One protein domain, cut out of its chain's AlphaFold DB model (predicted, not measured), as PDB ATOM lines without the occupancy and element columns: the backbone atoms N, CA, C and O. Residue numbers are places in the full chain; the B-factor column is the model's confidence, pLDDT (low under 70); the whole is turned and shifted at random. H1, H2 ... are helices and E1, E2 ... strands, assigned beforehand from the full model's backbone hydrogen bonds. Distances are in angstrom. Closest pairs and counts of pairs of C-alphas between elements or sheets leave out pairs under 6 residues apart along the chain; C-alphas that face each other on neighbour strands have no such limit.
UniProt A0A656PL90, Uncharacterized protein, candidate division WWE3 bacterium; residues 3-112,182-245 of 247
ATOM      1  N   GLU A   3     128.030 103.241 164.116       76.44
ATOM      2  CA  GLU A   3     126.719 102.610 164.294       76.44
ATOM      3  C   GLU A   3     125.666 103.465 163.593       76.44
ATOM      4  O   GLU A   3     125.665 104.691 163.724       76.44
ATOM      5  N   SER A   4     124.820 102.837 162.774       80.31
ATOM      6  CA  SER A   4     123.748 103.513 162.036       80.31
ATOM      7  C   SER A   4     122.468 103.525 162.865       80.31
ATOM      8  O   SER A   4     122.025 102.473 163.298       80.31
ATOM      9  N   VAL A   5     121.842 104.694 163.021       85.38
ATOM     10  CA  VAL A   5     120.703 104.904 163.930       85.38
ATOM     11  C   VAL A   5     119.616 105.785 163.302       85.38
ATOM     12  O   VAL A   5     119.892 106.662 162.470       85.38
ATOM     13  N   GLN A   6     118.358 105.562 163.700       88.44
ATOM     14  CA  GLN A   6     117.251 106.478 163.392       88.44
ATOM     15  C   GLN A   6     117.167 107.602 164.422       88.44
ATOM     16  O   GLN A   6     117.501 107.405 165.587       88.44
ATOM     17  N   LEU A   7     116.704 108.772 163.977       88.12
ATOM     18  CA  LEU A   7     116.525 109.937 164.837       88.12
ATOM     19  C   LEU A   7     115.040 110.236 165.034       88.12
ATOM     20  O   LEU A   7     114.298 110.419 164.062       88.12
ATOM     21  N   PHE A   8     114.639 110.366 166.293       89.12
ATOM     22  CA  PHE A   8     113.310 110.815 166.694       89.12
ATOM     23  C   PHE A   8     113.414 112.025 167.619       89.12
ATOM     24  O   PHE A   8     114.307 112.095 168.461       89.12
ATOM     25  N   GLU A   9     112.488 112.969 167.476       88.06
ATOM     26  CA  GLU A   9     112.316 114.072 168.422       88.06
ATOM     27  C   GLU A   9     111.005 113.869 169.188       88.06
ATOM     28  O   GLU A   9     109.949 113.679 168.584       88.06
ATOM     29  N   ILE A  10     111.068 113.891 170.516       87.56
ATOM     30  CA  ILE A  10     109.917 113.768 171.407       87.56
ATOM     31  C   ILE A  10     109.650 115.120 172.052       87.56
ATOM     32  O   ILE A  10     110.491 115.671 172.766       87.56
ATOM     33  N   TRP A  11     108.428 115.590 171.842       85.69
ATOM     34  CA  TRP A  11     107.856 116.751 172.501       85.69
ATOM     35  C   TRP A  11     106.770 116.307 173.474       85.69
ATOM     36  O   TRP A  11     106.247 115.194 173.384       85.69
ATOM     37  N   SER A  12     106.326 117.224 174.329       78.25
ATOM     38  CA  SER A  12     105.186 116.972 175.219       78.25
ATOM     39  C   SER A  12     103.897 116.608 174.450       78.25
ATOM     40  O   SER A  12     102.979 116.008 174.998       78.25
ATOM     41  N   ARG A  13     103.843 116.931 173.150       74.81
ATOM     42  CA  ARG A  13     102.707 116.679 172.249       74.81
ATOM     43  C   ARG A  13     102.847 115.425 171.383       74.81
ATOM     44  O   ARG A  13     101.948 115.163 170.586       74.81
ATOM     45  N   GLY A  14     103.945 114.677 171.504       81.25
ATOM     46  CA  GLY A  14     104.161 113.421 170.782       81.25
ATOM     47  C   GLY A  14     105.510 113.319 170.068       81.25
ATOM     48  O   GLY A  14     106.411 114.138 170.256       81.25
ATOM     49  N   VAL A  15     105.629 112.275 169.245       85.31
ATOM     50  CA  VAL A  15     106.859 111.900 168.535       85.31
ATOM     51  C   VAL A  15     106.860 112.449 167.110       85.31
ATOM     52  O   VAL A  15     105.910 112.254 166.352       85.31
ATOM     53  N   VAL A  16     107.966 113.076 166.716       85.75
ATOM     54  CA  VAL A  16     108.251 113.495 165.343       85.75
ATOM     55  C   VAL A  16     109.369 112.617 164.781       85.75
ATOM     56  O   VAL A  16     110.453 112.505 165.355       85.75
ATOM     57  N   LYS A  17     109.102 111.974 163.640       83.50
ATOM     58  CA  LYS A  17     110.094 111.156 162.936       83.50
ATOM     59  C   LYS A  17     111.055 112.046 162.147       83.50
ATOM     60  O   LYS A  17     110.632 112.765 161.242       83.50
ATOM     61  N   GLY A  18     112.347 111.916 162.432       80.12
ATOM     62  CA  GLY A  18     113.398 112.746 161.859       80.12
ATOM     63  C   GLY A  18     113.528 114.107 162.539       80.12
ATOM     64  O   GLY A  18     112.560 114.683 163.027       80.12
ATOM     65  N   MET A  19     114.750 114.630 162.549       78.62
ATOM     66  CA  MET A  19     115.100 115.893 163.190       78.62
ATOM     67  C   MET A  19     115.324 116.986 162.145       78.62
ATOM     68  O   MET A  19     116.155 116.829 161.249       78.62
ATOM     69  N   ALA A  20     114.623 118.111 162.271       76.06
ATOM     70  CA  ALA A  20     114.868 119.282 161.437       76.06
ATOM     71  C   ALA A  20     116.072 120.074 161.968       76.06
ATOM     72  O   ALA A  20     116.015 120.677 163.040       76.06
ATOM     73  N   VAL A  21     117.154 120.136 161.196       74.25
ATOM     74  CA  VAL A  21     118.341 120.916 161.552       74.25
ATOM     75  C   VAL A  21     118.241 122.313 160.953       74.25
ATOM     76  O   VAL A  21     118.167 122.477 159.737       74.25
ATOM     77  N   ARG A  22     118.221 123.327 161.824       68.75
ATOM     78  CA  ARG A  22     118.084 124.756 161.465       68.75
ATOM     79  C   ARG A  22     119.212 125.636 162.014       68.75
ATOM     80  O   ARG A  22     119.219 126.845 161.823       68.75
ATOM     81  N   ASN A  23     120.142 125.023 162.731       70.12
ATOM     82  CA  ASN A  23     121.035 125.676 163.675       70.12
ATOM     83  C   ASN A  23     122.499 125.540 163.241       70.12
ATOM     84  O   ASN A  23     122.872 124.529 162.647       70.12
ATOM     85  N   LEU A  24     123.325 126.550 163.540       60.25
ATOM     86  CA  LEU A  24     124.683 126.669 163.001       60.25
ATOM     87  C   LEU A  24     125.745 126.958 164.053       60.25
ATOM     88  O   LEU A  24     125.569 127.843 164.887       60.25
ATOM     89  N   VAL A  25     126.897 126.295 163.911       64.06
ATOM     90  CA  VAL A  25     128.153 126.691 164.562       64.06
ATOM     91  C   VAL A  25     129.209 126.942 163.495       64.06
ATOM     92  O   VAL A  25     129.437 126.116 162.608       64.06
ATOM     93  N   GLN A  26     129.873 128.090 163.598       57.25
ATOM     94  CA  GLN A  26     131.049 128.400 162.799       57.25
ATOM     95  C   GLN A  26     132.294 127.852 163.502       57.25
ATOM     96  O   GLN A  26     132.576 128.190 164.651       57.25
ATOM     97  N   THR A  27     133.049 126.996 162.818       56.69
ATOM     98  CA  THR A  27     134.335 126.470 163.291       56.69
ATOM     99  C   THR A  27     135.399 126.794 162.244       56.69
ATOM    100  O   THR A  27     135.529 126.103 161.232       56.69
ATOM    101  N   GLY A  28     136.143 127.882 162.468       63.22
ATOM    102  CA  GLY A  28     137.045 128.447 161.460       63.22
ATOM    103  C   GLY A  28     136.270 128.941 160.231       63.22
ATOM    104  O   GLY A  28     135.262 129.633 160.371       63.22
ATOM    105  N   ASP A  29     136.705 128.534 159.037       59.06
ATOM    106  CA  ASP A  29     136.059 128.895 157.761       59.06
ATOM    107  C   ASP A  29     134.875 127.985 157.391       59.06
ATOM    108  O   ASP A  29     134.279 128.129 156.324       59.06
ATOM    109  N   LYS A  30     134.540 127.005 158.242       57.12
ATOM    110  CA  LYS A  30     133.463 126.045 157.984       57.12
ATOM    111  C   LYS A  30     132.287 126.303 158.914       57.12
ATOM    112  O   LYS A  30     132.429 126.266 160.135       57.12
ATOM    113  N   THR A  31     131.114 126.496 158.327       64.00
ATOM    114  CA  THR A  31     129.844 126.495 159.050       64.00
ATOM    115  C   THR A  31     129.277 125.086 159.000       64.00
ATOM    116  O   THR A  31     129.030 124.567 157.913       64.00
ATOM    117  N   ASN A  32     129.094 124.459 160.162       64.94
ATOM    118  CA  ASN A  32     128.490 123.134 160.247       64.94
ATOM    119  C   ASN A  32     127.077 123.247 160.828       64.94
ATOM    120  O   ASN A  32     126.878 123.988 161.800       64.94
ATOM    121  N   PRO A  33     126.106 122.507 160.272       63.50
ATOM    122  CA  PRO A  33     124.813 122.359 160.902       63.50
ATOM    123  C   PRO A  33     124.983 121.560 162.196       63.50
ATOM    124  O   PRO A  33     125.751 120.596 162.275       63.50
ATOM    125  N   VAL A  34     124.282 121.987 163.238       71.62
ATOM    126  CA  VAL A  34     124.355 121.353 164.552       71.62
ATOM    127  C   VAL A  34     122.966 121.135 165.117       71.62
ATOM    128  O   VAL A  34     122.044 121.912 164.861       71.62
ATOM    129  N   ILE A  35     122.835 120.113 165.953       70.88
ATOM    130  CA  ILE A  35     121.761 120.088 166.936       70.88
ATOM    131  C   ILE A  35     122.280 120.862 168.142       70.88
ATOM    132  O   ILE A  35     123.203 120.420 168.828       70.88
ATOM    133  N   PHE A  36     121.712 122.051 168.347       63.16
ATOM    134  CA  PHE A  36     121.825 122.720 169.634       63.16
ATOM    135  C   PHE A  36     120.894 122.028 170.602       63.16
ATOM    136  O   PHE A  36     119.709 121.855 170.311       63.16
ATOM    137  N   ILE A  37     121.461 121.701 171.749       60.16
ATOM    138  CA  ILE A  37     120.703 121.461 172.951       60.16
ATOM    139  C   ILE A  37     120.748 122.780 173.738       60.16
ATOM    140  O   ILE A  37     121.843 123.308 173.951       60.16
ATOM    141  N   GLY A  38     119.599 123.340 174.133       51.31
ATOM    142  CA  GLY A  38     119.516 124.420 175.128       51.31
ATOM    143  C   GLY A  38     118.635 125.635 174.796       51.31
ATOM    144  O   GLY A  38     118.538 126.098 173.657       51.31
ATOM    145  N   ALA A  39     118.066 126.217 175.856       40.88
ATOM    146  CA  ALA A  39     117.421 127.526 175.859       40.88
ATOM    147  C   ALA A  39     118.475 128.631 176.088       40.88
ATOM    148  O   ALA A  39     118.968 128.834 177.197       40.88
ATOM    149  N   SER A  40     118.806 129.374 175.028       42.44
ATOM    150  CA  SER A  40     119.753 130.508 174.974       42.44
ATOM    151  C   SER A  40     121.253 130.198 174.778       42.44
ATOM    152  O   SER A  40     121.786 129.154 175.139       42.44
ATOM    153  N   ARG A  41     121.943 131.185 174.181       41.25
ATOM    154  CA  ARG A  41     123.300 131.160 173.587       41.25
ATOM    155  C   ARG A  41     124.473 130.822 174.530       41.25
ATOM    156  O   ARG A  41     125.611 130.882 174.078       41.25
ATOM    157  N   LEU A  42     124.239 130.549 175.815       43.50
ATOM    158  CA  LEU A  42     125.297 130.509 176.839       43.50
ATOM    159  C   LEU A  42     125.540 129.132 177.474       43.50
ATOM    160  O   LEU A  42     126.599 128.941 178.060       43.50
ATOM    161  N   HIS A  43     124.625 128.173 177.321       44.75
ATOM    162  CA  HIS A  43     124.781 126.812 177.852       44.75
ATOM    163  C   HIS A  43     124.329 125.811 176.795       44.75
ATOM    164  O   HIS A  43     123.311 125.155 176.964       44.75
ATOM    165  N   SER A  44     125.024 125.765 175.656       56.41
ATOM    166  CA  SER A  44     124.661 124.866 174.565       56.41
ATOM    167  C   SER A  44     125.541 123.624 174.561       56.41
ATOM    168  O   SER A  44     126.728 123.699 174.235       56.41
ATOM    169  N   GLY A  45     124.943 122.478 174.858       60.81
ATOM    170  CA  GLY A  45     125.434 121.209 174.348       60.81
ATOM    171  C   GLY A  45     125.301 121.224 172.825       60.81
ATOM    172  O   GLY A  45     124.273 121.647 172.292       60.81
ATOM    173  N   VAL A  46     126.356 120.849 172.105       68.94
ATOM    174  CA  VAL A  46     126.364 120.875 170.638       68.94
ATOM    175  C   VAL A  46     126.695 119.487 170.130       68.94
ATOM    176  O   VAL A  46     127.818 119.016 170.310       68.94
ATOM    177  N   LEU A  47     125.747 118.861 169.435       75.81
ATOM    178  CA  LEU A  47     126.023 117.662 168.655       75.81
ATOM    179  C   LEU A  47     126.199 118.064 167.191       75.81
ATOM    180  O   LEU A  47     125.252 118.484 166.516       75.81
ATOM    181  N   GLN A  48     127.439 117.982 166.706       78.06
ATOM    182  CA  GLN A  48     127.746 118.307 165.317       78.06
ATOM    183  C   GLN A  48     127.144 117.269 164.382       78.06
ATOM    184  O   GLN A  48     127.276 116.063 164.621       78.06
ATOM    185  N   ILE A  49     126.547 117.744 163.288       81.12
ATOM    186  CA  ILE A  49     126.030 116.866 162.248       81.12
ATOM    187  C   ILE A  49     126.691 117.161 160.916       81.12
ATOM    188  O   ILE A  49     126.699 118.288 160.426       81.12
ATOM    189  N   LYS A  50     127.221 116.114 160.292       84.94
ATOM    190  CA  LYS A  50     127.748 116.174 158.936       84.94
ATOM    191  C   LYS A  50     126.680 115.696 157.970       84.94
ATOM    192  O   LYS A  50     126.287 114.532 157.994       84.94
ATOM    193  N   LEU A  51     126.196 116.616 157.144       83.75
ATOM    194  CA  LEU A  51     125.213 116.332 156.103       83.75
ATOM    195  C   LEU A  51     125.860 115.617 154.916       83.75
ATOM    196  O   LEU A  51     127.038 115.827 154.617       83.75
ATOM    197  N   THR A  52     125.066 114.828 154.192       86.19
ATOM    198  CA  THR A  52     125.434 114.426 152.828       86.19
ATOM    199  C   THR A  52     125.523 115.662 151.925       86.19
ATOM    200  O   THR A  52     124.938 116.702 152.229       86.19
ATOM    201  N   LEU A  53     126.216 115.567 150.782       83.75
ATOM    202  CA  LEU A  53     126.325 116.695 149.845       83.75
ATOM    203  C   LEU A  53     124.945 117.211 149.405       83.75
ATOM    204  O   LEU A  53     124.713 118.415 149.389       83.75
ATOM    205  N   LYS A  54     124.018 116.296 149.106       86.94
ATOM    206  CA  LYS A  54     122.641 116.613 148.712       86.94
ATOM    207  C   LYS A  54     121.897 117.379 149.807       86.94
ATOM    208  O   LYS A  54     121.333 118.430 149.535       86.94
ATOM    209  N   GLN A  55     121.962 116.890 151.044       86.88
ATOM    210  CA  GLN A  55     121.351 117.550 152.199       86.88
ATOM    211  C   GLN A  55     122.005 118.896 152.517       86.88
ATOM    212  O   GLN A  55     121.332 119.811 152.970       86.88
ATOM    213  N   HIS A  56     123.309 119.034 152.279       84.38
ATOM    214  CA  HIS A  56     124.002 120.305 152.447       84.38
ATOM    215  C   HIS A  56     123.530 121.347 151.425       84.38
ATOM    216  O   HIS A  56     123.337 122.502 151.787       84.38
ATOM    217  N   VAL A  57     123.321 120.950 150.165       85.56
ATOM    218  CA  VAL A  57     122.741 121.827 149.134       85.56
ATOM    219  C   VAL A  57     121.313 122.229 149.508       85.56
ATOM    220  O   VAL A  57     121.025 123.419 149.568       85.56
ATOM    221  N   GLU A  58     120.458 121.262 149.854       86.38
ATOM    222  CA  GLU A  58     119.080 121.515 150.314       86.38
ATOM    223  C   GLU A  58     119.046 122.481 151.506       86.38
ATOM    224  O   GLU A  58     118.252 123.423 151.552       86.38
ATOM    225  N   TRP A  59     119.949 122.275 152.462       84.44
ATOM    226  CA  TRP A  59     120.061 123.119 153.635       84.44
ATOM    227  C   TRP A  59     120.512 124.546 153.288       84.44
ATOM    228  O   TRP A  59     119.940 125.501 153.811       84.44
ATOM    229  N   LEU A  60     121.490 124.719 152.390       80.44
ATOM    230  CA  LEU A  60     121.914 126.046 151.924       80.44
ATOM    231  C   LEU A  60     120.784 126.804 151.211       80.44
ATOM    232  O   LEU A  60     120.705 128.024 151.326       80.44
ATOM    233  N   GLU A  61     119.925 126.094 150.480       86.31
ATOM    234  CA  GLU A  61     118.811 126.685 149.730       86.31
ATOM    235  C   GLU A  61     117.627 127.060 150.629       86.31
ATOM    236  O   GLU A  61     117.009 128.109 150.444       86.31
ATOM    237  N   THR A  62     117.297 126.212 151.604       83.75
ATOM    238  CA  THR A  62     116.048 126.321 152.380       83.75
ATOM    239  C   THR A  62     116.253 126.751 153.836       83.75
ATOM    240  O   THR A  62     115.286 127.012 154.557       83.75
ATOM    241  N   GLY A  63     117.504 126.793 154.302       76.50
ATOM    242  CA  GLY A  63     117.872 127.040 155.697       76.50
ATOM    243  C   GLY A  63     117.497 125.906 156.658       76.50
ATOM    244  O   GLY A  63     117.649 126.060 157.872       76.50
ATOM    245  N   ASN A  64     116.983 124.779 156.157       82.44
ATOM    246  CA  ASN A  64     116.579 123.641 156.970       82.44
ATOM    247  C   ASN A  64     116.824 122.310 156.246       82.44
ATOM    248  O   ASN A  64     116.884 122.256 155.028       82.44
ATOM    249  N   VAL A  65     117.001 121.229 157.001       85.00
ATOM    250  CA  VAL A  65     117.030 119.876 156.432       85.00
ATOM    251  C   VAL A  65     116.558 118.868 157.464       85.00
ATOM    252  O   VAL A  65     116.872 119.000 158.647       85.00
ATOM    253  N   VAL A  66     115.796 117.865 157.033       85.81
ATOM    254  CA  VAL A  66     115.313 116.800 157.918       85.81
ATOM    255  C   VAL A  66     116.261 115.607 157.868       85.81
ATOM    256  O   VAL A  66     116.512 115.024 156.813       85.81
ATOM    257  N   ILE A  67     116.763 115.217 159.035       85.00
ATOM    258  CA  ILE A  67     117.644 114.070 159.220       85.00
ATOM    259  C   ILE A  67     116.834 112.948 159.838       85.00
ATOM    260  O   ILE A  67     116.496 112.984 161.015       85.00
ATOM    261  N   GLN A  68     116.523 111.943 159.029       84.12
ATOM    262  CA  GLN A  68     115.824 110.753 159.509       84.12
ATOM    263  C   GLN A  68     116.789 109.704 160.060       84.12
ATOM    264  O   GLN A  68     116.404 108.903 160.911       84.12
ATOM    265  N   ARG A  69     118.033 109.694 159.563       86.50
ATOM    266  CA  ARG A  69     119.048 108.697 159.897       86.50
ATOM    267  C   ARG A  69     120.445 109.284 159.888       86.50
ATOM    268  O   ARG A  69     120.753 110.143 159.058       86.50
ATOM    269  N   ALA A  70     121.292 108.768 160.764       86.44
ATOM    270  CA  ALA A  70     122.697 109.121 160.802       86.44
ATOM    271  C   ALA A  70     123.548 107.960 161.319       86.44
ATOM    272  O   ALA A  70     123.025 107.020 161.905       86.44
ATOM    273  N   ASN A  71     124.861 108.049 161.135       87.12
ATOM    274  CA  ASN A  71     125.789 107.278 161.946       87.12
ATOM    275  C   ASN A  71     126.226 108.078 163.153       87.12
ATOM    276  O   ASN A  71     126.689 109.212 162.983       87.12
ATOM    277  N   LEU A  72     126.193 107.456 164.322       85.94
ATOM    278  CA  LEU A  72     126.917 107.951 165.474       85.94
ATOM    279  C   LEU A  72     128.386 107.544 165.365       85.94
ATOM    280  O   LEU A  72     128.738 106.413 165.015       85.94
ATOM    281  N   ARG A  73     129.267 108.506 165.638       85.38
ATOM    282  CA  ARG A  73     130.699 108.264 165.749       85.38
ATOM    283  C   ARG A  73     131.251 108.953 166.981       85.38
ATOM    284  O   ARG A  73     131.218 110.181 167.072       85.38
ATOM    285  N   THR A  74     131.856 108.151 167.845       82.50
ATOM    286  CA  THR A  74     132.594 108.610 169.021       82.50
ATOM    287  C   THR A  74     134.087 108.664 168.709       82.50
ATOM    288  O   THR A  74     134.679 107.719 168.176       82.50
ATOM    289  N   PHE A  75     134.704 109.803 168.995       78.88
ATOM    290  CA  PHE A  75     136.131 110.045 168.832       78.88
ATOM    291  C   PHE A  75     136.898 109.668 170.106       78.88
ATOM    292  O   PHE A  75     136.330 109.483 171.179       78.88
ATOM    293  N   LYS A  76     138.224 109.521 169.989       77.62
ATOM    294  CA  LYS A  76     139.092 109.082 171.102       77.62
ATOM    295  C   LYS A  76     139.116 110.051 172.288       77.62
ATOM    296  O   LYS A  76     139.497 109.656 173.380       77.62
ATOM    297  N   ASP A  77     138.765 111.304 172.046       75.69
ATOM    298  CA  ASP A  77     138.659 112.379 173.029       75.69
ATOM    299  C   ASP A  77     137.274 112.436 173.705       75.69
ATOM    300  O   ASP A  77     137.023 113.344 174.490       75.69
ATOM    301  N   GLY A  78     136.381 111.483 173.408       70.25
ATOM    302  CA  GLY A  78     135.017 111.430 173.935       70.25
ATOM    303  C   GLY A  78     134.013 112.284 173.157       70.25
ATOM    304  O   GLY A  78     132.818 112.214 173.435       70.25
ATOM    305  N   ASN A  79     134.457 113.053 172.156       74.94
ATOM    306  CA  ASN A  79     133.546 113.842 171.335       74.94
ATOM    307  C   ASN A  79     132.690 112.935 170.447       74.94
ATOM    308  O   ASN A  79     133.170 111.943 169.900       74.94
ATOM    309  N   MET A  80     131.431 113.313 170.249       78.06
ATOM    310  CA  MET A  80     130.496 112.596 169.383       78.06
ATOM    311  C   MET A  80     130.094 113.455 168.185       78.06
ATOM    312  O   MET A  80     130.042 114.685 168.250       78.06
ATOM    313  N   SER A  81     129.822 112.817 167.050       83.62
ATOM    314  CA  SER A  81     129.251 113.485 165.880       83.62
ATOM    315  C   SER A  81     128.343 112.548 165.110       83.62
ATOM    316  O   SER A  81     128.624 111.354 164.995       83.62
ATOM    317  N   LEU A  82     127.295 113.124 164.530       87.00
ATOM    318  CA  LEU A  82     126.384 112.413 163.648       87.00
ATOM    319  C   LEU A  82     126.762 112.644 162.190       87.00
ATOM    320  O   LEU A  82     127.119 113.750 161.785       87.00
ATOM    321  N   TYR A  83     126.653 111.601 161.382       87.12
ATOM    322  CA  TYR A  83     126.849 111.662 159.937       87.12
ATOM    323  C   TYR A  83     125.544 111.271 159.276       87.12
ATOM    324  O   TYR A  83     125.192 110.097 159.260       87.12
ATOM    325  N   SER A  84     124.813 112.258 158.773       86.62
ATOM    326  CA  SER A  84     123.529 112.038 158.123       86.62
ATOM    327  C   SER A  84     123.667 111.076 156.944       86.62
ATOM    328  O   SER A  84     124.658 111.117 156.208       86.62
ATOM    329  N   ARG A  85     122.661 110.221 156.759       83.62
ATOM    330  CA  ARG A  85     122.606 109.229 155.683       83.62
ATOM    331  C   ARG A  85     121.278 109.276 154.940       83.62
ATOM    332  O   ARG A  85     120.271 109.757 155.459       83.62
ATOM    333  N   GLU A  86     121.293 108.753 153.719       80.50
ATOM    334  CA  GLU A  86     120.058 108.447 153.002       80.50
ATOM    335  C   GLU A  86     119.346 107.240 153.644       80.50
ATOM    336  O   GLU A  86     119.929 106.457 154.397       80.50
ATOM    337  N   VAL A  87     118.040 107.130 153.403       73.75
ATOM    338  CA  VAL A  87     117.192 106.087 153.990       73.75
ATOM    339  C   VAL A  87     117.414 104.777 153.230       73.75
ATOM    340  O   VAL A  87     116.920 104.620 152.119       73.75
ATOM    341  N   GLU A  88     118.129 103.831 153.835       70.44
ATOM    342  CA  GLU A  88     118.383 102.501 153.257       70.44
ATOM    343  C   GLU A  88     117.442 101.411 153.838       70.44
ATOM    344  O   GLU A  88     116.962 101.525 154.967       70.44
ATOM    345  N   PRO A  89     117.102 100.342 153.105       55.84
ATOM    346  CA  PRO A  89     116.135  99.349 153.587       55.84
ATOM    347  C   PRO A  89     116.685  98.350 154.622       55.84
ATOM    348  O   PRO A  89     115.894  97.787 155.373       55.84
ATOM    349  N   GLU A  90     118.001  98.156 154.714       64.38
ATOM    350  CA  GLU A  90     118.616  97.115 155.550       64.38
ATOM    351  C   GLU A  90     119.628  97.740 156.509       64.38
ATOM    352  O   GLU A  90     120.718  98.137 156.106       64.38
ATOM    353  N   PHE A  91     119.265  97.879 157.781       68.19
ATOM    354  CA  PHE A  91     120.198  98.345 158.802       68.19
ATOM    355  C   PHE A  91     119.853  97.746 160.161       68.19
ATOM    356  O   PHE A  91     118.756  97.219 160.367       68.19
ATOM    357  N   ASP A  92     120.833  97.813 161.056       76.50
ATOM    358  CA  ASP A  92     120.679  97.378 162.431       76.50
ATOM    359  C   ASP A  92     119.699  98.303 163.161       76.50
ATOM    360  O   ASP A  92     119.916  99.505 163.271       76.50
ATOM    361  N   ASN A  93     118.590  97.721 163.607       82.94
ATOM    362  CA  ASN A  93     117.536  98.407 164.340       82.94
ATOM    363  C   ASN A  93     117.615  98.101 165.839       82.94
ATOM    364  O   ASN A  93     116.616  98.229 166.540       82.94
ATOM    365  N   SER A  94     118.766  97.646 166.328       86.00
ATOM    366  CA  SER A  94     118.978  97.376 167.745       86.00
ATOM    367  C   SER A  94     118.837  98.629 168.607       86.00
ATOM    368  O   SER A  94     118.392  98.499 169.741       86.00
ATOM    369  N   GLU A  95     119.122  99.821 168.073       88.88
ATOM    370  CA  GLU A  95     119.111 101.087 168.816       88.88
ATOM    371  C   GLU A  95     118.594 102.276 167.983       88.88
ATOM    372  O   GLU A  95     118.636 102.286 166.747       88.88
ATOM    373  N   ILE A  96     118.106 103.309 168.676       90.38
ATOM    374  CA  ILE A  96     117.741 104.607 168.090       90.38
ATOM    375  C   ILE A  96     118.282 105.769 168.909       90.38
ATOM    376  O   ILE A  96     118.451 105.666 170.118       90.38
ATOM    377  N   ILE A  97     118.448 106.922 168.261       89.81
ATOM    378  CA  ILE A  97     118.695 108.185 168.950       89.81
ATOM    379  C   ILE A  97     117.380 108.941 169.119       89.81
ATOM    380  O   ILE A  97     116.682 109.259 168.151       89.81
ATOM    381  N   VAL A  98     117.082 109.281 170.367       90.56
ATOM    382  CA  VAL A  98     115.907 110.045 170.764       90.56
ATOM    383  C   VAL A  98     116.334 111.376 171.357       90.56
ATOM    384  O   VAL A  98     117.233 111.452 172.194       90.56
ATOM    385  N   ILE A  99     115.670 112.434 170.907       87.94
ATOM    386  CA  ILE A  99     115.901 113.803 171.346       87.94
ATOM    387  C   ILE A  99     114.671 114.254 172.112       87.94
ATOM    388  O   ILE A  99     113.588 114.370 171.549       87.94
ATOM    389  N   PHE A 100     114.840 114.499 173.401       87.31
ATOM    390  CA  PHE A 100     113.789 114.954 174.295       87.31
ATOM    391  C   PHE A 100     113.831 116.471 174.370       87.31
ATOM    392  O   PHE A 100     114.884 117.033 174.680       87.31
ATOM    393  N   ARG A 101     112.698 117.134 174.122       82.56
ATOM    394  CA  ARG A 101     112.595 118.588 174.247       82.56
ATOM    395  C   ARG A 101     111.333 119.007 174.989       82.56
ATOM    396  O   ARG A 101     110.222 118.589 174.669       82.56
ATOM    397  N   ALA A 102     111.523 119.875 175.975       78.31
ATOM    398  CA  ALA A 102     110.437 120.517 176.686       78.31
ATOM    399  C   ALA A 102     109.857 121.662 175.835       78.31
ATOM    400  O   ALA A 102     110.601 122.436 175.237       78.31
ATOM    401  N   ASP A 103     108.529 121.807 175.799       70.88
ATOM    402  CA  ASP A 103     107.847 122.833 174.986       70.88
ATOM    403  C   ASP A 103     108.227 124.281 175.368       70.88
ATOM    404  O   ASP A 103     107.994 125.206 174.588       70.88
ATOM    405  N   ASN A 104     108.745 124.511 176.580       67.56
ATOM    406  CA  ASN A 104     109.115 125.837 177.070       67.56
ATOM    407  C   ASN A 104     110.205 125.789 178.152       67.56
ATOM    408  O   ASN A 104     110.389 124.776 178.828       67.56
ATOM    409  N   ASP A 105     110.855 126.936 178.373       61.62
ATOM    410  CA  ASP A 105     111.956 127.109 179.332       61.62
ATOM    411  C   ASP A 105     111.578 126.757 180.778       61.62
ATOM    412  O   ASP A 105     112.445 126.414 181.580       61.62
ATOM    413  N   SER A 106     110.293 126.807 181.141       63.25
ATOM    414  CA  SER A 106     109.820 126.451 182.484       63.25
ATOM    415  C   SER A 106     109.602 124.952 182.687       63.25
ATOM    416  O   SER A 106     109.700 124.494 183.819       63.25
ATOM    417  N   SER A 107     109.360 124.178 181.631       73.88
ATOM    418  CA  SER A 107     109.011 122.756 181.745       73.88
ATOM    419  C   SER A 107     110.248 121.892 181.986       73.88
ATOM    420  O   SER A 107     111.337 122.218 181.517       73.88
ATOM    421  N   CYS A 108     110.093 120.818 182.748       81.12
ATOM    422  CA  CYS A 108     111.138 119.852 183.071       81.12
ATOM    423  C   CYS A 108     110.776 118.492 182.480       81.12
ATOM    424  O   CYS A 108     109.607 118.126 182.416       81.12
ATOM    425  N   ILE A 109     111.788 117.745 182.078       86.38
ATOM    426  CA  ILE A 109     111.702 116.376 181.600       86.38
ATOM    427  C   ILE A 109     112.312 115.490 182.678       86.38
ATOM    428  O   ILE A 109     113.384 115.782 183.209       86.38
ATOM    429  N   HIS A 110     111.636 114.392 182.971       86.19
ATOM    430  CA  HIS A 110     112.174 113.310 183.775       86.19
ATOM    431  C   HIS A 110     112.146 112.042 182.931       86.19
ATOM    432  O   HIS A 110     111.092 111.665 182.414       86.19
ATOM    433  N   LEU A 111     113.313 111.421 182.778       87.44
ATOM    434  CA  LEU A 111     113.497 110.179 182.039       87.44
ATOM    435  C   LEU A 111     113.632 109.044 183.045       87.44
ATOM    436  O   LEU A 111     114.497 109.096 183.915       87.44
ATOM    437  N   THR A 112     112.776 108.037 182.938       85.12
ATOM    438  CA  THR A 112     112.838 106.835 183.777       85.12
ATOM    439  C   THR A 112     112.589 105.602 182.919       85.12
ATOM    440  O   THR A 112     112.170 105.708 181.767       85.12
ATOM    441  N   PRO A 182     116.488 103.000 180.630       85.56
ATOM    442  CA  PRO A 182     117.215 101.901 179.988       85.56
ATOM    443  C   PRO A 182     118.180 102.360 178.887       85.56
ATOM    444  O   PRO A 182     118.948 101.554 178.371       85.56
ATOM    445  N   GLY A 183     118.097 103.628 178.477       88.81
ATOM    446  CA  GLY A 183     118.950 104.199 177.444       88.81
ATOM    447  C   GLY A 183     120.225 104.832 177.994       88.81
ATOM    448  O   GLY A 183     120.344 105.135 179.179       88.81
ATOM    449  N   THR A 184     121.161 105.121 177.096       88.94
ATOM    450  CA  THR A 184     122.378 105.868 177.426       88.94
ATOM    451  C   THR A 184     122.172 107.343 177.104       88.94
ATOM    452  O   THR A 184     122.049 107.722 175.939       88.94
ATOM    453  N   VAL A 185     122.143 108.205 178.127       86.19
ATOM    454  CA  VAL A 185     122.082 109.661 177.927       86.19
ATOM    455  C   VAL A 185     123.432 110.147 177.398       86.19
ATOM    456  O   VAL A 185     124.421 110.211 178.124       86.19
ATOM    457  N   LEU A 186     123.460 110.502 176.116       82.19
ATOM    458  CA  LEU A 186     124.646 110.997 175.417       82.19
ATOM    459  C   LEU A 186     124.947 112.450 175.791       82.19
ATOM    460  O   LEU A 186     126.102 112.872 175.846       82.19
ATOM    461  N   MET A 187     123.893 113.235 176.008       79.75
ATOM    462  CA  MET A 187     123.985 114.639 176.387       79.75
ATOM    463  C   MET A 187     122.682 115.075 177.052       79.75
ATOM    464  O   MET A 187     121.602 114.701 176.602       79.75
ATOM    465  N   CYS A 188     122.763 115.904 178.087       79.06
ATOM    466  CA  CYS A 188     121.594 116.532 178.695       79.06
ATOM    467  C   CYS A 188     121.900 117.977 179.083       79.06
ATOM    468  O   CYS A 188     123.057 118.355 179.277       79.06
ATOM    469  N   ILE A 189     120.848 118.788 179.165       74.06
ATOM    470  CA  ILE A 189     120.897 120.153 179.679       74.06
ATOM    471  C   ILE A 189     119.784 120.329 180.687       74.06
ATOM    472  O   ILE A 189     118.629 120.014 180.407       74.06
ATOM    473  N   GLY A 190     120.147 120.871 181.838       68.19
ATOM    474  CA  GLY A 190     119.300 120.968 183.010       68.19
ATOM    475  C   GLY A 190     120.140 120.772 184.265       68.19
ATOM    476  O   GLY A 190     121.287 120.339 184.181       68.19
ATOM    477  N   GLU A 191     119.577 121.120 185.413       63.00
ATOM    478  CA  GLU A 191     120.137 120.739 186.714       63.00
ATOM    479  C   GLU A 191     119.531 119.392 187.134       63.00
ATOM    480  O   GLU A 191     118.487 119.022 186.602       63.00
ATOM    481  N   ASP A 192     120.170 118.673 188.064       54.69
ATOM    482  CA  ASP A 192     119.943 117.248 188.390       54.69
ATOM    483  C   ASP A 192     118.472 116.780 188.483       54.69
ATOM    484  O   ASP A 192     118.182 115.613 188.233       54.69
ATOM    485  N   GLU A 193     117.522 117.661 188.812       60.38
ATOM    486  CA  GLU A 193     116.093 117.328 188.923       60.38
ATOM    487  C   GLU A 193     115.198 117.961 187.836       60.38
ATOM    488  O   GLU A 193     113.981 117.809 187.879       60.38
ATOM    489  N   CYS A 194     115.750 118.676 186.854       70.81
ATOM    490  CA  CYS A 194     114.989 119.331 185.791       70.81
ATOM    491  C   CYS A 194     115.768 119.364 184.469       70.81
ATOM    492  O   CYS A 194     116.419 120.358 184.131       70.81
ATOM    493  N   ILE A 195     115.644 118.290 183.683       78.88
ATOM    494  CA  ILE A 195     116.181 118.224 182.321       78.88
ATOM    495  C   ILE A 195     115.307 119.099 181.415       78.88
ATOM    496  O   ILE A 195     114.089 118.971 181.401       78.88
ATOM    497  N   LYS A 196     115.900 120.005 180.646       79.12
ATOM    498  CA  LYS A 196     115.202 120.801 179.623       79.12
ATOM    499  C   LYS A 196     115.217 120.108 178.278       79.12
ATOM    500  O   LYS A 196     114.210 120.086 177.573       79.12
ATOM    501  N   GLU A 197     116.365 119.537 177.949       82.12
ATOM    502  CA  GLU A 197     116.576 118.803 176.718       82.12
ATOM    503  C   GLU A 197     117.618 117.704 176.941       82.12
ATOM    504  O   GLU A 197     118.561 117.874 177.720       82.12
ATOM    505  N   ALA A 198     117.460 116.579 176.250       84.19
ATOM    506  CA  ALA A 198     118.418 115.481 176.290       84.19
ATOM    507  C   ALA A 198     118.482 114.742 174.954       84.19
ATOM    508  O   ALA A 198     117.512 114.705 174.202       84.19
ATOM    509  N   ILE A 199     119.629 114.132 174.681       86.31
ATOM    510  CA  ILE A 199     119.825 113.160 173.611       86.31
ATOM    511  C   ILE A 199     120.199 111.849 174.284       86.31
ATOM    512  O   ILE A 199     121.154 111.810 175.063       86.31
ATOM    513  N   ALA A 200     119.471 110.786 173.968       89.56
ATOM    514  CA  ALA A 200     119.804 109.454 174.434       89.56
ATOM    515  C   ALA A 200     119.746 108.428 173.310       89.56
ATOM    516  O   ALA A 200     118.986 108.565 172.352       89.56
ATOM    517  N   GLU A 201     120.551 107.395 173.479       90.25
ATOM    518  CA  GLU A 201     120.491 106.167 172.711       90.25
ATOM    519  C   GLU A 201     119.582 105.172 173.427       90.25
ATOM    520  O   GLU A 201     119.750 104.932 174.624       90.25
ATOM    521  N   ILE A 202     118.586 104.646 172.718       92.62
ATOM    522  CA  ILE A 202     117.569 103.756 173.272       92.62
ATOM    523  C   ILE A 202     117.685 102.378 172.623       92.62
ATOM    524  O   ILE A 202     117.520 102.286 171.401       92.62
ATOM    525  N   PRO A 203     117.875 101.312 173.414       90.50
ATOM    526  CA  PRO A 203     117.855  99.949 172.909       90.50
ATOM    527  C   PRO A 203     116.441  99.479 172.551       90.50
ATOM    528  O   PRO A 203     115.438  99.858 173.161       90.50
ATOM    529  N   ILE A 204     116.369  98.591 171.565       90.12
ATOM    530  CA  ILE A 204     115.148  97.936 171.102       90.12
ATOM    531  C   ILE A 204     114.478  97.164 172.241       90.12
ATOM    532  O   ILE A 204     115.141  96.578 173.097       90.12
ATOM    533  N   ASN A 205     113.147  97.149 172.234       87.31
ATOM    534  CA  ASN A 205     112.283  96.431 173.169       87.31
ATOM    535  C   ASN A 205     112.483  96.809 174.645       87.31
ATOM    536  O   ASN A 205     112.191  96.008 175.531       87.31
ATOM    537  N   ASN A 206     112.963  98.024 174.917       84.25
ATOM    538  CA  ASN A 206     113.027  98.571 176.265       84.25
ATOM    539  C   ASN A 206     112.000  99.689 176.422       84.25
ATOM    540  O   ASN A 206     112.022 100.678 175.685       84.25
ATOM    541  N   ILE A 207     111.100  99.519 177.391       87.31
ATOM    542  CA  ILE A 207     110.112 100.534 177.742       87.31
ATOM    543  C   ILE A 207     110.794 101.602 178.588       87.31
ATOM    544  O   ILE A 207     111.467 101.307 179.577       87.31
ATOM    545  N   PHE A 208     110.566 102.854 178.223       89.00
ATOM    546  CA  PHE A 208     110.970 103.996 179.020       89.00
ATOM    547  C   PHE A 208     109.833 105.000 179.122       89.00
ATOM    548  O   PHE A 208     108.920 105.047 178.296       89.00
ATOM    549  N   ARG A 209     109.904 105.828 180.152       88.75
ATOM    550  CA  ARG A 209     108.930 106.857 180.462       88.75
ATOM    551  C   ARG A 209     109.566 108.230 180.342       88.75
ATOM    552  O   ARG A 209     110.698 108.458 180.771       88.75
ATOM    553  N   VAL A 210     108.784 109.156 179.800       89.31
ATOM    554  CA  VAL A 210     109.099 110.579 179.764       89.31
ATOM    555  C   VAL A 210     107.979 111.327 180.465       89.31
ATOM    556  O   VAL A 210     106.833 111.332 180.012       89.31
ATOM    557  N   TYR A 211     108.329 111.981 181.566       86.88
ATOM    558  CA  TYR A 211     107.416 112.832 182.310       86.88
ATOM    559  C   TYR A 211     107.778 114.294 182.116       86.88
ATOM    560  O   TYR A 211     108.864 114.737 182.490       86.88
ATOM    561  N   PHE A 212     106.850 115.032 181.520       84.06
ATOM    562  CA  PHE A 212     106.946 116.465 181.307       84.06
ATOM    563  C   PHE A 212     106.224 117.181 182.442       84.06
ATOM    564  O   PHE A 212     104.992 117.198 182.495       84.06
ATOM    565  N   HIS A 213     106.998 117.783 183.338       81.62
ATOM    566  CA  HIS A 213     106.492 118.589 184.434       81.62
ATOM    567  C   HIS A 213     106.431 120.064 184.031       81.62
ATOM    568  O   HIS A 213     107.444 120.629 183.614       81.62
ATOM    569  N   ASN A 214     105.276 120.714 184.187       73.75
ATOM    570  CA  ASN A 214     105.151 122.155 183.971       73.75
ATOM    571  C   ASN A 214     104.865 122.892 185.294       73.75
ATOM    572  O   ASN A 214     103.708 122.986 185.716       73.75
ATOM    573  N   PRO A 215     105.879 123.519 185.919       62.19
ATOM    574  CA  PRO A 215     105.717 124.191 187.206       62.19
ATOM    575  C   PRO A 215     104.820 125.441 187.145       62.19
ATOM    576  O   PRO A 215     104.380 125.927 188.183       62.19
ATOM    577  N   SER A 216     104.509 125.965 185.950       59.81
ATOM    578  CA  SER A 216     103.641 127.144 185.788       59.81
ATOM    579  C   SER A 216     102.136 126.848 185.910       59.81
ATOM    580  O   SER A 216     101.334 127.780 185.885       59.81
ATOM    581  N   GLY A 217     101.729 125.574 186.018       53.25
ATOM    582  CA  GLY A 217     100.344 125.152 186.287       53.25
ATOM    583  C   GLY A 217      99.318 125.421 185.174       53.25
ATOM    584  O   GLY A 217      98.146 125.091 185.333       53.25
ATOM    585  N   SER A 218      99.731 126.015 184.051       54.50
ATOM    586  CA  SER A 218      98.843 126.368 182.931       54.50
ATOM    587  C   SER A 218      98.544 125.197 181.986       54.50
ATOM    588  O   SER A 218      97.472 125.161 181.385       54.50
ATOM    589  N   ASN A 219      99.449 124.214 181.906       57.94
ATOM    590  CA  ASN A 219      99.252 122.951 181.194       57.94
ATOM    591  C   ASN A 219      99.375 121.786 182.181       57.94
ATOM    592  O   ASN A 219     100.177 121.852 183.111       57.94
ATOM    593  N   LYS A 220      98.589 120.726 181.960       67.00
ATOM    594  CA  LYS A 220      98.712 119.477 182.721       67.00
ATOM    595  C   LYS A 220     100.087 118.862 182.479       67.00
ATOM    596  O   LYS A 220     100.564 118.883 181.345       67.00
ATOM    597  N   ASP A 221     100.668 118.297 183.531       77.38
ATOM    598  CA  ASP A 221     101.812 117.405 183.391       77.38
ATOM    599  C   ASP A 221     101.457 116.258 182.439       77.38
ATOM    600  O   ASP A 221     100.317 115.776 182.425       77.38
ATOM    601  N   ILE A 222     102.431 115.843 181.635       80.38
ATOM    602  CA  ILE A 222     102.249 114.806 180.620       80.38
ATOM    603  C   ILE A 222     103.144 113.630 180.972       80.38
ATOM    604  O   ILE A 222     104.342 113.794 181.185       80.38
ATOM    605  N   ASP A 223     102.540 112.451 181.033       84.31
ATOM    606  CA  ASP A 223     103.203 111.200 181.368       84.31
ATOM    607  C   ASP A 223     103.004 110.213 180.217       84.31
ATOM    608  O   ASP A 223     101.869 109.843 179.903       84.31
ATOM    609  N   MET A 224     104.100 109.863 179.546       87.81
ATOM    610  CA  MET A 224     104.083 109.053 178.332       87.81
ATOM    611  C   MET A 224     105.150 107.967 178.399       87.81
ATOM    612  O   MET A 224     106.293 108.216 178.789       87.81
ATOM    613  N   TYR A 225     104.772 106.781 177.946       88.88
ATOM    614  CA  TYR A 225     105.631 105.620 177.795       88.88
ATOM    615  C   TYR A 225     105.981 105.435 176.330       88.88
ATOM    616  O   TYR A 225     105.177 105.728 175.441       88.88
ATOM    617  N   TYR A 226     107.181 104.932 176.094       91.94
ATOM    618  CA  TYR A 226     107.732 104.735 174.771       91.94
ATOM    619  C   TYR A 226     108.470 103.408 174.695       91.94
ATOM    620  O   TYR A 226     109.061 102.961 175.678       91.94
ATOM    621  N   VAL A 227     108.469 102.807 173.509       91.25
ATOM    622  CA  VAL A 227     109.283 101.632 173.198       91.25
ATOM    623  C   VAL A 227     109.725 101.694 171.743       91.25
ATOM    624  O   VAL A 227     108.940 102.014 170.848       91.25
ATOM    625  N   TRP A 228     111.001 101.414 171.508       91.31
ATOM    626  CA  TRP A 228     111.519 101.195 170.166       91.31
ATOM    627  C   TRP A 228     111.326  99.724 169.793       91.31
ATOM    628  O   TRP A 228     111.913  98.859 170.434       91.31
ATOM    629  N   ASP A 229     110.520  99.426 168.774       89.00
ATOM    630  CA  ASP A 229     110.220  98.041 168.362       89.00
ATOM    631  C   ASP A 229     111.122  97.522 167.224       89.00
ATOM    632  O   ASP A 229     110.933  96.418 166.710       89.00
ATOM    633  N   GLY A 230     112.097  98.331 166.800       87.19
ATOM    634  CA  GLY A 230     112.960  98.045 165.656       87.19
ATOM    635  C   GLY A 230     112.462  98.629 164.331       87.19
ATOM    636  O   GLY A 230     113.107  98.461 163.297       87.19
ATOM    637  N   LYS A 231     111.317  99.310 164.323       85.25
ATOM    638  CA  LYS A 231     110.732  99.925 163.128       85.25
ATOM    639  C   LYS A 231     110.210 101.331 163.399       85.25
ATOM    640  O   LYS A 231     110.404 102.231 162.569       85.25
ATOM    641  N   GLU A 232     109.524 101.512 164.516       87.81
ATOM    642  CA  GLU A 232     108.959 102.774 164.958       87.81
ATOM    643  C   GLU A 232     109.089 102.961 166.470       87.81
ATOM    644  O   GLU A 232     109.153 102.016 167.255       87.81
ATOM    645  N   LEU A 233     109.169 104.227 166.875       90.69
ATOM    646  CA  LEU A 233     109.107 104.589 168.278       90.69
ATOM    647  C   LEU A 233     107.636 104.700 168.665       90.69
ATOM    648  O   LEU A 233     106.978 105.698 168.362       90.69
ATOM    649  N   LEU A 234     107.124 103.644 169.285       89.94
ATOM    650  CA  LEU A 234     105.761 103.594 169.786       89.94
ATOM    651  C   LEU A 234     105.652 104.479 171.026       89.94
ATOM    652  O   LEU A 234     106.593 104.568 171.812       89.94
ATOM    653  N   SER A 235     104.501 105.123 171.201       89.06
ATOM    654  CA  SER A 235     104.214 105.975 172.353       89.06
ATOM    655  C   SER A 235     102.789 105.767 172.844       89.06
ATOM    656  O   SER A 235     101.884 105.640 172.016       89.06
ATOM    657  N   GLY A 236     102.572 105.808 174.153       86.25
ATOM    658  CA  GLY A 236     101.242 105.705 174.747       86.25
ATOM    659  C   GLY A 236     101.194 106.234 176.175       86.25
ATOM    660  O   GLY A 236     102.223 106.400 176.830       86.25
ATOM    661  N   THR A 237      99.987 106.513 176.655       83.88
ATOM    662  CA  THR A 237      99.739 106.748 178.082       83.88
ATOM    663  C   THR A 237      99.793 105.431 178.865       83.88
ATOM    664  O   THR A 237      99.863 104.346 178.282       83.88
ATOM    665  N   TRP A 238      99.728 105.507 180.196       74.50
ATOM    666  CA  TRP A 238      99.583 104.312 181.035       74.50
ATOM    667  C   TRP A 238      98.355 103.472 180.654       74.50
ATOM    668  O   TRP A 238      98.454 102.255 180.504       74.50
ATOM    669  N   ASP A 239      97.216 104.124 180.432       74.00
ATOM    670  CA  ASP A 239      95.974 103.439 180.068       74.00
ATOM    671  C   ASP A 239      96.112 102.738 178.704       74.00
ATOM    672  O   ASP A 239      95.642 101.613 178.523       74.00
ATOM    673  N   ASP A 240      96.825 103.361 177.757       75.31
ATOM    674  CA  ASP A 240      97.133 102.744 176.462       75.31
ATOM    675  C   ASP A 240      98.032 101.507 176.625       75.31
ATOM    676  O   ASP A 240      97.833 100.503 175.929       75.31
ATOM    677  N   ARG A 241      98.992 101.550 177.562       67.38
ATOM    678  CA  ARG A 241      99.853 100.411 177.921       67.38
ATOM    679  C   ARG A 241      99.032  99.248 178.477       67.38
ATOM    680  O   ARG A 241      99.123  98.143 177.937       67.38
ATOM    681  N   GLU A 242      98.189  99.489 179.481       66.25
ATOM    682  CA  GLU A 242      97.349  98.442 180.085       66.25
ATOM    683  C   GLU A 242      96.369  97.822 179.079       66.25
ATOM    684  O   GLU A 242      96.167  96.603 179.063       66.25
ATOM    685  N   ALA A 243      95.776  98.643 178.210       58.16
ATOM    686  CA  ALA A 243      94.759  98.190 177.270       58.16
ATOM    687  C   ALA A 243      95.327  97.353 176.114       58.16
ATOM    688  O   ALA A 243      94.657  96.441 175.622       58.16
ATOM    689  N   THR A 244      96.535  97.668 175.640       55.47
ATOM    690  CA  THR A 244      97.032  97.109 174.376       55.47
ATOM    691  C   THR A 244      97.974  95.923 174.535       55.47
ATOM    692  O   THR A 244      98.109  95.166 173.572       55.47
ATOM    693  N   LYS A 245      98.632  95.742 175.696       54.75
ATOM    694  CA  LYS A 245      99.758  94.790 175.877       54.75
ATOM    695  C   LYS A 245     100.807  94.866 174.749       54.75
ATOM    696  O   LYS A 245     101.485  93.882 174.459       54.75
TER     697      LYS A 245
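Overview. This is residues 3 to 112 and 182 to 245 of the 247 residues of an uncharacterized protein of candidate division WWE3 bacterium (UniProt A0A656PL90). A large, strongly twisted sheet makes the body; at one end its strands E1, E2, E10 and E13 are covered by a smaller sheet, E11 E14 E15 E16, making a sandwich only partly face to face. Toward the other end the strands E4, E5, E6, E8 and E9 of the large sheet turn away from the sandwich, near the short strand pair E3 and E7 and helix H1, while helix H2 packs on the small sheet at the opposite end. The printed part has 174 residues, with sixteen named strands and two named helices in the order E1 to E6, H1, E7 to E16, H2. The large sheet is branched and mixed, the small one antiparallel in the order E11 E14 E15 E16, and the class is mostly strand. The whole is compact, with a radius of gyration of the C-alphas of 16.5 A, and spans 50 by 40 by 34 A.

Arrangement. In the large sheet E1, residues 3 to 11, has three neighbours. E8, residues 69 to 74, and E2, residues 14 to 17, lie on one side of it, both antiparallel, with N 5 and O 70 at 2.8 A and N 9 and O 16 at 3.0 A, within hydrogen-bond range. E10, residues 95 to 101, is parallel on the other side, with N 8 and O 97 at 3.0 A. E10 is antiparallel to E13, residues 194 to 203 (N 98 and O 200, 2.8 A), and E13 to the edge strand E12, residues 184 to 191 (N 186 and O 199, 2.9 A). E9, residues 80 to 84, lies on the other side of E8 from E1 and is antiparallel to E8, with N 71 and O 83 at 2.8 A, and E6, residues 45 to 50, is parallel to E9, with N 82 and O 48 at 2.9 A. E5, residues 30 to 37, is antiparallel to E6 (N 35 and O 47, 3.0 A) and to the edge strand E4, residues 23 to 27 (N 25 and O 32, 3.1 A). E4 E5 E6 is a meander, each strand the antiparallel neighbour of the one before. The closest C-alphas of E5 and E13, Ile 37 and Glu 197, are 6.2 A apart. The small sheet, strongly twisted, holds E11, residues 108 to 112, E14, residues 207 to 213, E15, residues 222 to 228, and E16, residues 233 to 236; N 110 and O 211, N 210 and O 224 are each 2.8 A apart, N 227 and O 234 3.1 A. E14 E15 E16 is also a meander. In the sandwich, two sheets face to face, the facing parts are 10.1 A centre to centre. The closest C-alphas of E11 and E13, Cys 108 and Cys 194, are 4.7 A apart. H2, residues 238 to 244, is on the small sheet at a height of 8.4 A, its closest C-alphas to E15 being Trp 238 and Tyr 225, 7.0 A apart. E3, residues 19 to 21, and E7, residues 65 to 67, are antiparallel (N 19 and O 67, 2.8 A). H1, residues 53 to 62, only grazes the large sheet; its closest C-alphas to E7 are Trp 59 and Val 65, 5.2 A apart. In H1 and H2 every O i to N i+4 pair is within hydrogen-bond range. The hairpins are E1 and E2, E4 and E5, E5 and E6, E8 and E9, E12 and E13, E14 and E15, E15 and E16.

Along the chain. E1 begins at C-alpha 3 (126.719, 102.610, 164.294) and is 25.0 A long; E13 is 23.4 A, E5 20.2 A and H1 14.3 A. E5 bends by 54 degrees at residue 33, E12 by 73 degrees at residue 187 and E13 by 79 degrees at residue 197. H2 ends at C-alpha 244 (97.032, 97.109, 174.376).

Size, cuts and confidence. The C-alphas farthest apart, Asp 29 and Ala 243, are 55.0 A apart. Residues 113 to 181 are not printed, and C-alphas 112 and 182 are 7.6 A apart across the cut. Of the links that are printed whole, none is long. The mean pLDDT of the printed part is 77.3; it is under 70 for 43 residues, among them 24 to 33, 36 to 46 and 241 to 245.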